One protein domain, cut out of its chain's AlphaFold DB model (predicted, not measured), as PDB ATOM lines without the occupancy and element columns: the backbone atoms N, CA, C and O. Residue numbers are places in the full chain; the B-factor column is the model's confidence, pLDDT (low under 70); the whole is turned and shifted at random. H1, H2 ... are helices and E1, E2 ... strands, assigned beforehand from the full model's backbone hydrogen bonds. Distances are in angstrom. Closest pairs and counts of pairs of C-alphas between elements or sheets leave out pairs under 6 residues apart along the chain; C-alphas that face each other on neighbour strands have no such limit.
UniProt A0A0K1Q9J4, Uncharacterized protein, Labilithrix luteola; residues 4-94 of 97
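AT A GLANCE: This is residues 4 to 94 of the 97 residues of an uncharacterized protein of Labilithrix luteola (UniProt A0A0K1Q9J4). Two long helices, H4 and H6, pack side by side and run the same way, with a small sheet of E1 and E2 near residues 42 to 47 of H4, its strand E1 also near residues 84 to 91 of H6. H3 packs on residues 88 to 92 of H6, with the short H2 and H1 beyond it, while the short H5 packs on residues 75 to 82 of H6. The printed part has 91 residues with six named helices and two named strands, in the order H1 H2 H3 E1 H4 E2 H5 H6; the sheet, E1 next to E2, is parallel. The class is mostly helix, and the whole is compact, with a radius of gyration of the C-alphas of 13.3 A and spans of 38 by 26 by 22 A.

HOW THE PARTS SIT: H1, residues 4 to 7, touches no helix and meets H2, residues 9 to 12, only through their link. H2 touches H3, residues 18 to 26; the closest C-alphas, of Val 12 and Gly 18, are 4.3 A apart. H3 touches residues 88 to 92 alone of H6, residues 72 to 93, at a steep tilt of 66 degrees, opposite ways; the closest C-alphas, of Gly 21 and Leu 92, are 5.6 A apart. H3 only just touches H4, residues 36 to 49, with 3 pairs of C-alphas within 8 A, at residue 49 alone; the closest C-alphas, of Leu 25 and Ala 49, are 6.9 A apart. E1, residues 29 to 31, and E2, residues 52 to 54, are parallel neighbours at 33 degrees, with N 30 and O 52 at 2.8 A and N 54 and O 30 at 2.9 A, within hydrogen-bond range. E1, H4 and E2 form a strand-helix-strand unit, two parallel neighbour strands with a helix between, and its crossover is right-handed. The closest C-alphas of H4 and E2, of Ala 43 and Thr 53, are 6.5 A apart. H4 and H6 touch with 29 pairs of C-alphas within 8 A, the closest those of Glu 42 and Gly 80, 4.1 A, at a shallow tilt of 34 degrees, only just short of steep, the same way. H5, residues 64 to 67, touches residues 75 to 82 alone of H6, the closest C-alphas being those of Val 64 and Glu 79, 5.6 A; H5 and H4 are apart. Each O i to N i+4 pair is within hydrogen-bond range in H3 and H6, and 9 of 10 in H4; H1, H2 and H5 are too short for such a pair.

IN THESE COORDINATES: H1 begins at C-alpha 4, (37.618, 61.374, 299.258). H3 is 12.4 A long and H4 20.7 A, beginning at C-alpha 36, (61.910, 55.580, 314.113). H6 is 31.3 A long and ends at C-alpha 93, (47.324, 79.171, 307.728).

THE WHOLE: The C-alphas farthest apart, of Arg 5 and Arg 70, are 39.4 A apart. The printed part has no cut and no long link; that from E2 to H5, 9 residues, is short and the others are tight. The mean pLDDT of the printed part is 93.2, with residues 4 to 5 under 70.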
ATOM      1  N   ASP A   4      36.873  60.447 298.385       59.00
ATOM      2  CA  ASP A   4      37.618  61.374 299.258       59.00
ATOM      3  C   ASP A   4      36.704  62.260 300.115       59.00
ATOM      4  O   ASP A   4      37.026  62.624 301.248       59.00
ATOM      5  N   ARG A   5      35.516  62.592 299.599       58.72
ATOM      6  CA  ARG A   5      34.566  63.461 300.298       58.72
ATOM      7  C   ARG A   5      33.999  62.788 301.555       58.72
ATOM      8  O   ARG A   5      33.791  63.459 302.568       58.72
ATOM      9  N   LEU A   6      33.792  61.469 301.517       72.19
ATOM     10  CA  LEU A   6      33.373  60.689 302.686       72.19
ATOM     11  C   LEU A   6      34.518  60.553 303.697       72.19
ATOM     12  O   LEU A   6      34.277  60.650 304.903       72.19
ATOM     13  N   LEU A   7      35.759  60.414 303.219       82.94
ATOM     14  CA  LEU A   7      36.943  60.248 304.064       82.94
ATOM     15  C   LEU A   7      37.190  61.464 304.976       82.94
ATOM     16  O   LEU A   7      37.468  61.298 306.166       82.94
ATOM     17  N   TYR A   8      37.010  62.681 304.451       92.25
ATOM     18  CA  TYR A   8      37.317  63.930 305.166       92.25
ATOM     19  C   TYR A   8      36.092  64.651 305.747       92.25
ATOM     20  O   TYR A   8      36.208  65.764 306.257       92.25
ATOM     21  N   THR A   9      34.908  64.024 305.732       91.50
ATOM     22  CA  THR A   9      33.649  64.671 306.159       91.50
ATOM     23  C   THR A   9      33.730  65.276 307.567       91.50
ATOM     24  O   THR A   9      33.163  66.337 307.818       91.50
ATOM     25  N   ARG A  10      34.432  64.625 308.506       93.38
ATOM     26  CA  ARG A  10      34.598  65.155 309.872       93.38
ATOM     27  C   ARG A  10      35.536  66.359 309.923       93.38
ATOM     28  O   ARG A  10      35.259  67.287 310.670       93.38
ATOM     29  N   GLN A  11      36.610  66.343 309.135       94.06
ATOM     30  CA  GLN A  11      37.602  67.420 309.090       94.06
ATOM     31  C   GLN A  11      37.006  68.675 308.445       94.06
ATOM     32  O   GLN A  11      37.081  69.745 309.029       94.06
ATOM     33  N   VAL A  12      36.303  68.525 307.318       94.75
ATOM     34  CA  VAL A  12      35.661  69.631 306.580       94.75
ATOM     35  C   VAL A  12      34.617  70.389 307.414       94.75
ATOM     36  O   VAL A  12      34.349  71.556 307.151       94.75
ATOM     37  N   ARG A  13      34.024  69.759 308.436       94.31
ATOM     38  CA  ARG A  13      33.068  70.415 309.348       94.31
ATOM     39  C   ARG A  13      33.723  71.370 310.349       94.31
ATOM     40  O   ARG A  13      33.004  72.147 310.970       94.31
ATOM     41  N   LEU A  14      35.042  71.298 310.531       93.12
ATOM     42  CA  LEU A  14      35.774  72.225 311.390       93.12
ATOM     43  C   LEU A  14      35.922  73.575 310.667       93.12
ATOM     44  O   LEU A  14      36.391  73.573 309.525       93.12
ATOM     45  N   PRO A  15      35.554  74.711 311.292       90.94
ATOM     46  CA  PRO A  15      35.652  76.036 310.671       90.94
ATOM     47  C   PRO A  15      37.055  76.381 310.161       90.94
ATOM     48  O   PRO A  15      37.197  77.047 309.140       90.94
ATOM     49  N   GLU A  16      38.089  75.903 310.850       87.50
ATOM     50  CA  GLU A  16      39.495  76.155 310.530       87.50
ATOM     51  C   GLU A  16      39.972  75.365 309.301       87.50
ATOM     52  O   GLU A  16      40.976  75.722 308.684       87.50
ATOM     53  N   VAL A  17      39.257  74.292 308.942       93.81
ATOM     54  CA  VAL A  17      39.551  73.460 307.772       93.81
ATOM     55  C   VAL A  17      38.594  73.825 306.640       93.81
ATOM     56  O   VAL A  17      39.025  74.362 305.623       93.81
ATOM     57  N   GLY A  18      37.290  73.582 306.791       94.38
ATOM     58  CA  GLY A  18      36.318  73.787 305.716       94.38
ATOM     59  C   GLY A  18      36.648  73.013 304.429       94.38
ATOM     60  O   GLY A  18      37.593  72.225 304.358       94.38
ATOM     61  N   GLU A  19      35.881  73.247 303.362       93.75
ATOM     62  CA  GLU A  19      36.195  72.649 302.053       93.75
ATOM     63  C   GLU A  19      37.499  73.224 301.474       93.75
ATOM     64  O   GLU A  19      38.324  72.489 300.933       93.75
ATOM     65  N   ALA A  20      37.725  74.530 301.648       93.50
ATOM     66  CA  ALA A  20      38.903  75.213 301.122       93.50
ATOM     67  C   ALA A  20      40.208  74.759 301.794       93.50
ATOM     68  O   ALA A  20      41.205  74.540 301.109       93.50
ATOM     69  N   GLY A  21      40.228  74.600 303.119       95.12
ATOM     70  CA  GLY A  21      41.404  74.101 303.830       95.12
ATOM     71  C   GLY A  21      41.660  72.631 303.531       95.12
ATOM     72  O   GLY A  21      42.808  72.274 303.287       95.12
ATOM     73  N   GLN A  22      40.619  71.798 303.421       96.38
ATOM     74  CA  GLN A  22      40.808  70.410 302.991       96.38
ATOM     75  C   GLN A  22      41.392  70.324 301.574       96.38
ATOM     76  O   GLN A  22      42.289  69.520 301.333       96.38
ATOM     77  N   ALA A  23      40.944  71.182 300.652       94.12
ATOM     78  CA  ALA A  23      41.531  71.269 299.316       94.12
ATOM     79  C   ALA A  23      43.012  71.687 299.359       94.12
ATOM     80  O   ALA A  23      43.826  71.112 298.635       94.12
ATOM     81  N   ARG A  24      43.394  72.629 300.238       95.75
ATOM     82  CA  ARG A  24      44.808  72.990 300.453       95.75
ATOM     83  C   ARG A  24      45.625  71.812 300.982       95.75
ATOM     84  O   ARG A  24      46.721  71.579 300.479       95.75
ATOM     85  N   LEU A  25      45.101  71.064 301.954       96.19
ATOM     86  CA  LEU A  25      45.766  69.877 302.508       96.19
ATOM     87  C   LEU A  25      45.990  68.815 301.426       96.19
ATOM     88  O   LEU A  25      47.121  68.370 301.249       96.19
ATOM     89  N   ALA A  26      44.953  68.501 300.645       95.62
ATOM     90  CA  ALA A  26      45.012  67.528 299.553       95.62
ATOM     91  C   ALA A  26      46.019  67.897 298.449       95.62
ATOM     92  O   ALA A  26      46.639  67.022 297.850       95.62
ATOM     93  N   ALA A  27      46.201  69.193 298.188       95.62
ATOM     94  CA  ALA A  27      47.159  69.689 297.202       95.62
ATOM     95  C   ALA A  27      48.601  69.810 297.738       95.62
ATOM     96  O   ALA A  27      49.506  70.154 296.979       95.62
ATOM     97  N   SER A  28      48.831  69.567 299.033       96.50
ATOM     98  CA  SER A  28      50.111  69.843 299.690       96.50
ATOM     99  C   SER A  28      50.959  68.591 299.904       96.50
ATOM    100  O   SER A  28      50.460  67.496 300.162       96.50
ATOM    101  N   THR A  29      52.281  68.779 299.852       97.19
ATOM    102  CA  THR A  29      53.274  67.756 300.206       97.19
ATOM    103  C   THR A  29      54.098  68.199 301.415       97.19
ATOM    104  O   THR A  29      54.634  69.307 301.436       97.19
ATOM    105  N   ALA A  30      54.230  67.329 302.416       97.00
ATOM    106  CA  ALA A  30      54.949  67.598 303.657       97.00
ATOM    107  C   ALA A  30      56.173  66.666 303.826       97.00
ATOM    108  O   ALA A  30      55.998  65.449 303.913       97.00
ATOM    109  N   PRO A  31      57.413  67.194 303.888       97.25
ATOM    110  CA  PRO A  31      58.587  66.431 304.316       97.25
ATOM    111  C   PRO A  31      58.458  65.914 305.750       97.25
ATOM    112  O   PRO A  31      58.129  66.683 306.652       97.25
ATOM    113  N   LEU A  32      58.787  64.636 305.943       97.38
ATOM    114  CA  LEU A  32      58.836  63.981 307.253       97.38
ATOM    115  C   LEU A  32      60.134  64.315 307.994       97.38
ATOM    116  O   LEU A  32      61.222  64.160 307.434       97.38
ATOM    117  N   GLY A  33      60.021  64.730 309.257       94.50
ATOM    118  CA  GLY A  33      61.161  65.099 310.104       94.50
ATOM    119  C   GLY A  33      61.501  64.109 311.212       94.50
ATOM    120  O   GLY A  33      62.623  64.132 311.714       94.50
ATOM    121  N   GLY A  34      60.555  63.258 311.604       91.56
ATOM    122  CA  GLY A  34      60.766  62.238 312.620       91.56
ATOM    123  C   GLY A  34      61.664  61.094 312.140       91.56
ATOM    124  O   GLY A  34      61.790  60.808 310.941       91.56
ATOM    125  N   ALA A  35      62.239  60.387 313.109       93.00
ATOM    126  CA  ALA A  35      62.914  59.103 312.930       93.00
ATOM    127  C   ALA A  35      62.143  57.989 313.661       93.00
ATOM    128  O   ALA A  35      61.228  58.272 314.432       93.00
ATOM    129  N   GLY A  36      62.486  56.724 313.397       95.12
ATOM    130  CA  GLY A  36      61.910  55.580 314.113       95.12
ATOM    131  C   GLY A  36      60.378  55.576 314.119       95.12
ATOM    132  O   GLY A  36      59.742  55.805 313.084       95.12
ATOM    133  N   PHE A  37      59.784  55.342 315.290       96.88
ATOM    134  CA  PHE A  37      58.332  55.285 315.427       96.88
ATOM    135  C   PHE A  37      57.676  56.666 315.322       96.88
ATOM    136  O   PHE A  37      56.568  56.781 314.791       96.88
ATOM    137  N   ALA A  38      58.377  57.733 315.723       96.75
ATOM    138  CA  ALA A  38      57.892  59.102 315.558       96.75
ATOM    139  C   ALA A  38      57.598  59.425 314.084       96.75
ATOM    140  O   ALA A  38      56.558  60.007 313.779       96.75
ATOM    141  N   ARG A  39      58.450  58.961 313.157       97.50
ATOM    142  CA  ARG A  39      58.224  59.095 311.706       97.50
ATOM    143  C   ARG A  39      56.945  58.397 311.249       97.50
ATOM    144  O   ARG A  39      56.201  58.941 310.438       97.50
ATOM    145  N   THR A  40      56.693  57.188 311.750       98.00
ATOM    146  CA  THR A  40      55.482  56.420 311.427       98.00
ATOM    147  C   THR A  40      54.229  57.147 311.903       98.00
ATOM    148  O   THR A  40      53.237  57.205 311.177       98.00
ATOM    149  N   ILE A  41      54.272  57.720 313.108       98.31
ATOM    150  CA  ILE A  41      53.171  58.522 313.644       98.31
ATOM    151  C   ILE A  41      52.975  59.786 312.806       98.31
ATOM    152  O   ILE A  41      51.859  60.033 312.358       98.31
ATOM    153  N   GLU A  42      54.041  60.534 312.525       98.25
ATOM    154  CA  GLU A  42      53.994  61.740 311.694       98.25
ATOM    155  C   GLU A  42      53.338  61.464 310.333       98.25
ATOM    156  O   GLU A  42      52.336  62.096 309.992       98.25
ATOM    157  N   ALA A  43      53.834  60.462 309.597       98.25
ATOM    158  CA  ALA A  43      53.301  60.083 308.291       98.25
ATOM    159  C   ALA A  43      51.814  59.720 308.365       98.25
ATOM    160  O   ALA A  43      51.003  60.257 307.614       98.25
ATOM    161  N   LYS A  44      51.431  58.893 309.345       98.19
ATOM    162  CA  LYS A  44      50.041  58.461 309.517       98.19
ATOM    163  C   LYS A  44      49.095  59.638 309.749       98.19
ATOM    164  O   LYS A  44      47.989  59.632 309.218       98.19
ATOM    165  N   TYR A  45      49.483  60.627 310.552       98.00
ATOM    166  CA  TYR A  45      48.636  61.799 310.788       98.00
ATOM    167  C   TYR A  45      48.535  62.688 309.542       98.00
ATOM    168  O   TYR A  45      47.439  63.149 309.227       98.00
ATOM    169  N   LEU A  46      49.635  62.883 308.810       97.75
ATOM    170  CA  LEU A  46      49.658  63.685 307.584       97.75
ATOM    171  C   LEU A  46      48.820  63.067 306.463       97.75
ATOM    172  O   LEU A  46      47.958  63.741 305.902       97.75
ATOM    173  N   GLU A  47      48.998  61.773 306.201       97.00
ATOM    174  CA  GLU A  47      48.215  61.028 305.209       97.00
ATOM    175  C   GLU A  47      46.719  61.061 305.547       97.00
ATOM    176  O   GLU A  47      45.873  61.257 304.679       97.00
ATOM    177  N   ARG A  48      46.364  60.929 306.833       96.38
ATOM    178  CA  ARG A  48      44.963  60.986 307.290       96.38
ATOM    179  C   ARG A  48      44.367  62.388 307.257       96.38
ATOM    180  O   ARG A  48      43.144  62.509 307.210       96.38
ATOM    181  N   ALA A  49      45.191  63.428 307.301       96.00
ATOM    182  CA  ALA A  49      44.770  64.799 307.029       96.00
ATOM    183  C   ALA A  49      44.621  65.075 305.520       96.00
ATOM    184  O   ALA A  49      44.055  66.098 305.139       96.00
ATOM    185  N   GLY A  50      45.085  64.159 304.666       96.12
ATOM    186  CA  GLY A  50      45.009  64.252 303.211       96.12
ATOM    187  C   GLY A  50      46.272  64.794 302.545       96.12
ATOM    188  O   GLY A  50      46.254  64.993 301.338       96.12
ATOM    189  N   LEU A  51      47.363  65.027 303.284       97.00
ATOM    190  CA  LEU A  51      48.621  65.464 302.679       97.00
ATOM    191  C   LEU A  51      49.369  64.291 302.044       97.00
ATOM    192  O   LEU A  51      49.360  63.170 302.552       97.00
ATOM    193  N   THR A  52      50.133  64.597 300.998       97.88
ATOM    194  CA  THR A  52      51.190  63.701 300.515       97.88
ATOM    195  C   THR A  52      52.437  63.862 301.388       97.88
ATOM    196  O   THR A  52      52.804  64.974 301.762       97.88
ATOM    197  N   THR A  53      53.131  62.774 301.717       97.50
ATOM    198  CA  THR A  53      54.389  62.838 302.482       97.50
ATOM    199  C   THR A  53      55.607  62.759 301.568       97.50
ATOM    200  O   THR A  53      55.611  61.981 300.616       97.50
ATOM    201  N   ALA A  54      56.674  63.491 301.893       96.12
ATOM    202  CA  ALA A  54      57.960  63.414 301.203       96.12
ATOM    203  C   ALA A  54      59.091  62.991 302.148       96.12
ATOM    204  O   ALA A  54      59.065  63.247 303.353       96.12
ATOM    205  N   THR A  55      60.118  62.353 301.589       93.12
ATOM    206  CA  THR A  55      61.347  62.006 302.320       93.12
ATOM    207  C   THR A  55      62.423  63.089 302.228       93.12
ATOM    208  O   THR A  55      63.392  63.030 302.980       93.12
ATOM    209  N   SER A  56      62.253  64.067 301.336       90.06
ATOM    210  CA  SER A  56      63.168  65.182 301.092       90.06
ATOM    211  C   SER A  56      62.480  66.532 301.314       90.06
ATOM    212  O   SER A  56      61.266  66.657 301.156       90.06
ATOM    213  N   GLY A  57      63.270  67.549 301.672       92.19
ATOM    214  CA  GLY A  57      62.807  68.900 302.000       92.19
ATOM    215  C   GLY A  57      63.017  69.253 303.473       92.19
ATOM    216  O   GLY A  57      63.500  68.439 304.256       92.19
ATOM    217  N   THR A  58      62.662  70.480 303.851       93.94
ATOM    218  CA  THR A  58      62.787  70.966 305.235       93.94
ATOM    219  C   THR A  58      61.557  70.554 306.042       93.94
ATOM    220  O   THR A  58      60.486  71.071 305.752       93.94
ATOM    221  N   PRO A  59      61.635  69.649 307.029       94.00
ATOM    222  CA  PRO A  59      60.476  69.269 307.835       94.00
ATOM    223  C   PRO A  59      60.038  70.387 308.791       94.00
ATOM    224  O   PRO A  59      60.764  71.353 309.023       94.00
ATOM    225  N   ALA A  60      58.843  70.254 309.371       91.75
ATOM    226  CA  ALA A  60      58.419  71.145 310.448       91.75
ATOM    227  C   ALA A  60      59.282  70.921 311.706       91.75
ATOM    228  O   ALA A  60      59.504  69.778 312.123       91.75
ATOM    229  N   SER A  61      59.765  72.017 312.299       87.56
ATOM    230  CA  SER A  61      60.502  71.995 313.568       87.56
ATOM    231  C   SER A  61      59.534  72.022 314.746       87.56
ATOM    232  O   SER A  61      58.539  72.747 314.707       87.56
ATOM    233  N   VAL A  62      59.823  71.237 315.785       90.81
ATOM    234  CA  VAL A  62      59.013  71.168 317.005       90.81
ATOM    235  C   VAL A  62      59.888  70.946 318.237       90.81
ATOM    236  O   VAL A  62      60.849  70.180 318.199       90.81
ATOM    237  N   GLU A  63      59.508  71.562 319.352       90.62
ATOM    238  CA  GLU A  63      60.186  71.421 320.644       90.62
ATOM    239  C   GLU A  63      59.541  70.300 321.473       90.62
ATOM    240  O   GLU A  63      58.688  70.533 322.322       90.62
ATOM    241  N   VAL A  64      59.933  69.045 321.232       86.50
ATOM    242  CA  VAL A  64      59.338  67.869 321.913       86.50
ATOM    243  C   VAL A  64      59.619  67.869 323.420       86.50
ATOM    244  O   VAL A  64      58.815  67.374 324.214       86.50
ATOM    245  N   ALA A  65      60.758  68.433 323.834       85.75
ATOM    246  CA  ALA A  65      61.181  68.469 325.233       85.75
ATOM    247  C   ALA A  65      60.170  69.194 326.139       85.75
ATOM    248  O   ALA A  65      60.023  68.826 327.307       85.75
ATOM    249  N   SER A  66      59.415  70.161 325.603       85.06
ATOM    250  CA  SER A  66      58.410  70.908 326.367       85.06
ATOM    251  C   SER A  66      57.217  70.052 326.806       85.06
ATOM    252  O   SER A  66      56.456  70.479 327.669       85.06
ATOM    253  N   LEU A  67      57.044  68.846 326.250       86.31
ATOM    254  CA  LEU A  67      55.963  67.930 326.628       86.31
ATOM    255  C   LEU A  67      56.197  67.245 327.988       86.31
ATOM    256  O   LEU A  67      55.278  66.630 328.523       86.31
ATOM    257  N   GLY A  68      57.415  67.294 328.544       92.12
ATOM    258  CA  GLY A  68      57.723  66.695 329.852       92.12
ATOM    259  C   GLY A  68      57.590  65.164 329.907       92.12
ATOM    260  O   GLY A  68      57.507  64.579 330.990       92.12
ATOM    261  N   LEU A  69      57.565  64.493 328.749       93.25
ATOM    262  CA  LEU A  69      57.350  63.051 328.641       93.25
ATOM    263  C   LEU A  69      58.608  62.272 329.039       93.25
ATOM    264  O   LEU A  69      59.645  62.313 328.369       93.25
ATOM    265  N   ARG A  70      58.503  61.521 330.138       93.81
ATOM    266  CA  ARG A  70      59.591  60.677 330.661       93.81
ATOM    267  C   ARG A  70      59.686  59.332 329.947       93.81
ATOM    268  O   ARG A  70      60.787  58.841 329.724       93.81
ATOM    269  N   ASN A  71      58.543  58.758 329.572       95.50
ATOM    270  CA  ASN A  71      58.488  57.504 328.829       95.50
ATOM    271  C   ASN A  71      58.894  57.728 327.363       95.50
ATOM    272  O   ASN A  71      58.381  58.633 326.709       95.50
ATOM    273  N   GLU A  72      59.812  56.901 326.867       92.88
ATOM    274  CA  GLU A  72      60.373  57.021 325.517       92.88
ATOM    275  C   GLU A  72      59.335  56.768 324.421       92.88
ATOM    276  O   GLU A  72      59.170  57.608 323.543       92.88
ATOM    277  N   ALA A  73      58.555  55.690 324.527       93.44
ATOM    278  CA  ALA A  73      57.520  55.376 323.544       93.44
ATOM    279  C   ALA A  73      56.454  56.485 323.458       93.44
ATOM    280  O   ALA A  73      56.026  56.874 322.372       93.44
ATOM    281  N   ALA A  74      56.054  57.054 324.600       95.31
ATOM    282  CA  ALA A  74      55.148  58.200 324.628       95.31
ATOM    283  C   ALA A  74      55.769  59.439 323.965       95.31
ATOM    284  O   ALA A  74      55.064  60.189 323.288       95.31
ATOM    285  N   ARG A  75      57.079  59.651 324.136       95.50
ATOM    286  CA  ARG A  75      57.809  60.761 323.516       95.50
ATOM    287  C   ARG A  75      57.840  60.637 321.998       95.50
ATOM    288  O   ARG A  75      57.576  61.633 321.336       95.50
ATOM    289  N   GLU A  76      58.081  59.445 321.454       95.44
ATOM    290  CA  GLU A  76      58.049  59.221 320.003       95.44
ATOM    291  C   GLU A  76      56.661  59.504 319.410       95.44
ATOM    292  O   GLU A  76      56.541  60.170 318.381       95.44
ATOM    293  N   VAL A  77      55.593  59.064 320.087       96.81
ATOM    294  CA  VAL A  77      54.218  59.385 319.673       96.81
ATOM    295  C   VAL A  77      53.964  60.891 319.720       96.81
ATOM    296  O   VAL A  77      53.408  61.449 318.773       96.81
ATOM    297  N   GLY A  78      54.381  61.547 320.805       96.12
ATOM    298  CA  GLY A  78      54.237  62.991 320.982       96.12
ATOM    299  C   GLY A  78      54.985  63.790 319.917       96.12
ATOM    300  O   GLY A  78      54.413  64.707 319.335       96.12
ATOM    301  N   GLU A  79      56.229  63.412 319.613       96.19
ATOM    302  CA  GLU A  79      57.025  64.028 318.553       96.19
ATOM    303  C   GLU A  79      56.323  63.922 317.198       96.19
ATOM    304  O   GLU A  79      56.100  64.943 316.543       96.19
ATOM    305  N   GLY A  80      55.947  62.707 316.788       97.31
ATOM    306  CA  GLY A  80      55.324  62.487 315.485       97.31
ATOM    307  C   GLY A  80      54.013  63.258 315.329       97.31
ATOM    308  O   GLY A  80      53.781  63.900 314.303       97.31
ATOM    309  N   ALA A  81      53.174  63.254 316.369       97.50
ATOM    310  CA  ALA A  81      51.912  63.986 316.371       97.50
ATOM    311  C   ALA A  81      52.122  65.508 316.314       97.50
ATOM    312  O   ALA A  81      51.422  66.196 315.570       97.50
ATOM    313  N   LEU A  82      53.097  66.040 317.058       96.94
ATOM    314  CA  LEU A  82      53.378  67.475 317.092       96.94
ATOM    315  C   LEU A  82      53.958  67.969 315.760       96.94
ATOM    316  O   LEU A  82      53.542  69.019 315.272       96.94
ATOM    317  N   ARG A  83      54.860  67.200 315.133       96.75
ATOM    318  CA  ARG A  83      55.383  67.504 313.788       96.75
ATOM    319  C   ARG A  83      54.272  67.528 312.746       96.75
ATOM    320  O   ARG A  83      54.175  68.490 311.981       96.75
ATOM    321  N   ALA A  84      53.403  66.516 312.752       97.81
ATOM    322  CA  ALA A  84      52.269  66.459 311.837       97.81
ATOM    323  C   ALA A  84      51.321  67.649 312.041       97.81
ATOM    324  O   ALA A  84      50.919  68.289 311.071       97.81
ATOM    325  N   LEU A  85      51.016  67.994 313.297       96.00
ATOM    326  CA  LEU A  85      50.190  69.154 313.624       96.00
ATOM    327  C   LEU A  85      50.817  70.460 313.122       96.00
ATOM    328  O   LEU A  85      50.116  71.277 312.527       96.00
ATOM    329  N   ALA A  86      52.123  70.649 313.322       95.75
ATOM    330  CA  ALA A  86      52.838  71.827 312.842       95.75
ATOM    331  C   ALA A  86      52.770  71.944 311.310       95.75
ATOM    332  O   ALA A  86      52.451  73.008 310.783       95.75
ATOM    333  N   ALA A  87      52.980  70.844 310.585       96.50
ATOM    334  CA  ALA A  87      52.873  70.830 309.128       96.50
ATOM    335  C   ALA A  87      51.439  71.104 308.630       96.50
ATOM    336  O   ALA A  87      51.262  71.921 307.725       96.50
ATOM    337  N   ILE A  88      50.416  70.493 309.240       96.50
ATOM    338  CA  ILE A  88      49.002  70.755 308.910       96.50
ATOM    339  C   ILE A  88      48.666  72.230 309.146       96.50
ATOM    340  O   ILE A  88      48.061  72.875 308.291       96.50
ATOM    341  N   ARG A  89      49.095  72.786 310.285       95.44
ATOM    342  CA  ARG A  89      48.878  74.194 310.626       95.44
ATOM    343  C   ARG A  89      49.504  75.127 309.590       95.44
ATOM    344  O   ARG A  89      48.831  76.057 309.156       95.44
ATOM    345  N   ASN A  90      50.742  74.869 309.168       93.88
ATOM    346  CA  ASN A  90      51.422  75.694 308.165       93.88
ATOM    347  C   ASN A  90      50.649  75.715 306.834       93.88
ATOM    348  O   ASN A  90      50.446  76.779 306.256       93.88
ATOM    349  N   VAL A  91      50.129  74.563 306.393       94.88
ATOM    350  CA  VAL A  91      49.298  74.479 305.176       94.88
ATOM    351  C   VAL A  91      47.968  75.223 305.331       94.88
ATOM    352  O   VAL A  91      47.533  75.922 304.415       94.88
ATOM    353  N   LEU A  92      47.300  75.087 306.480       94.12
ATOM    354  CA  LEU A  92      45.993  75.711 306.697       94.12
ATOM    355  C   LEU A  92      46.073  77.232 306.820       94.12
ATOM    356  O   LEU A  92      45.198  77.912 306.278       94.12
ATOM    357  N   LEU A  93      47.105  77.741 307.499       90.44
ATOM    358  CA  LEU A  93      47.324  79.171 307.728       90.44
ATOM    359  C   LEU A  93      48.081  79.861 306.585       90.44
ATOM    360  O   LEU A  93      48.161  81.085 306.574       90.44
ATOM    361  N   GLY A  94      48.596  79.097 305.616       74.50
ATOM    362  CA  GLY A  94      49.346  79.638 304.483       74.50
ATOM    363  C   GLY A  94      50.706  80.211 304.874       74.50
ATOM    364  O   GLY A  94      51.230  81.034 304.133       74.50
TER     365      GLY A  94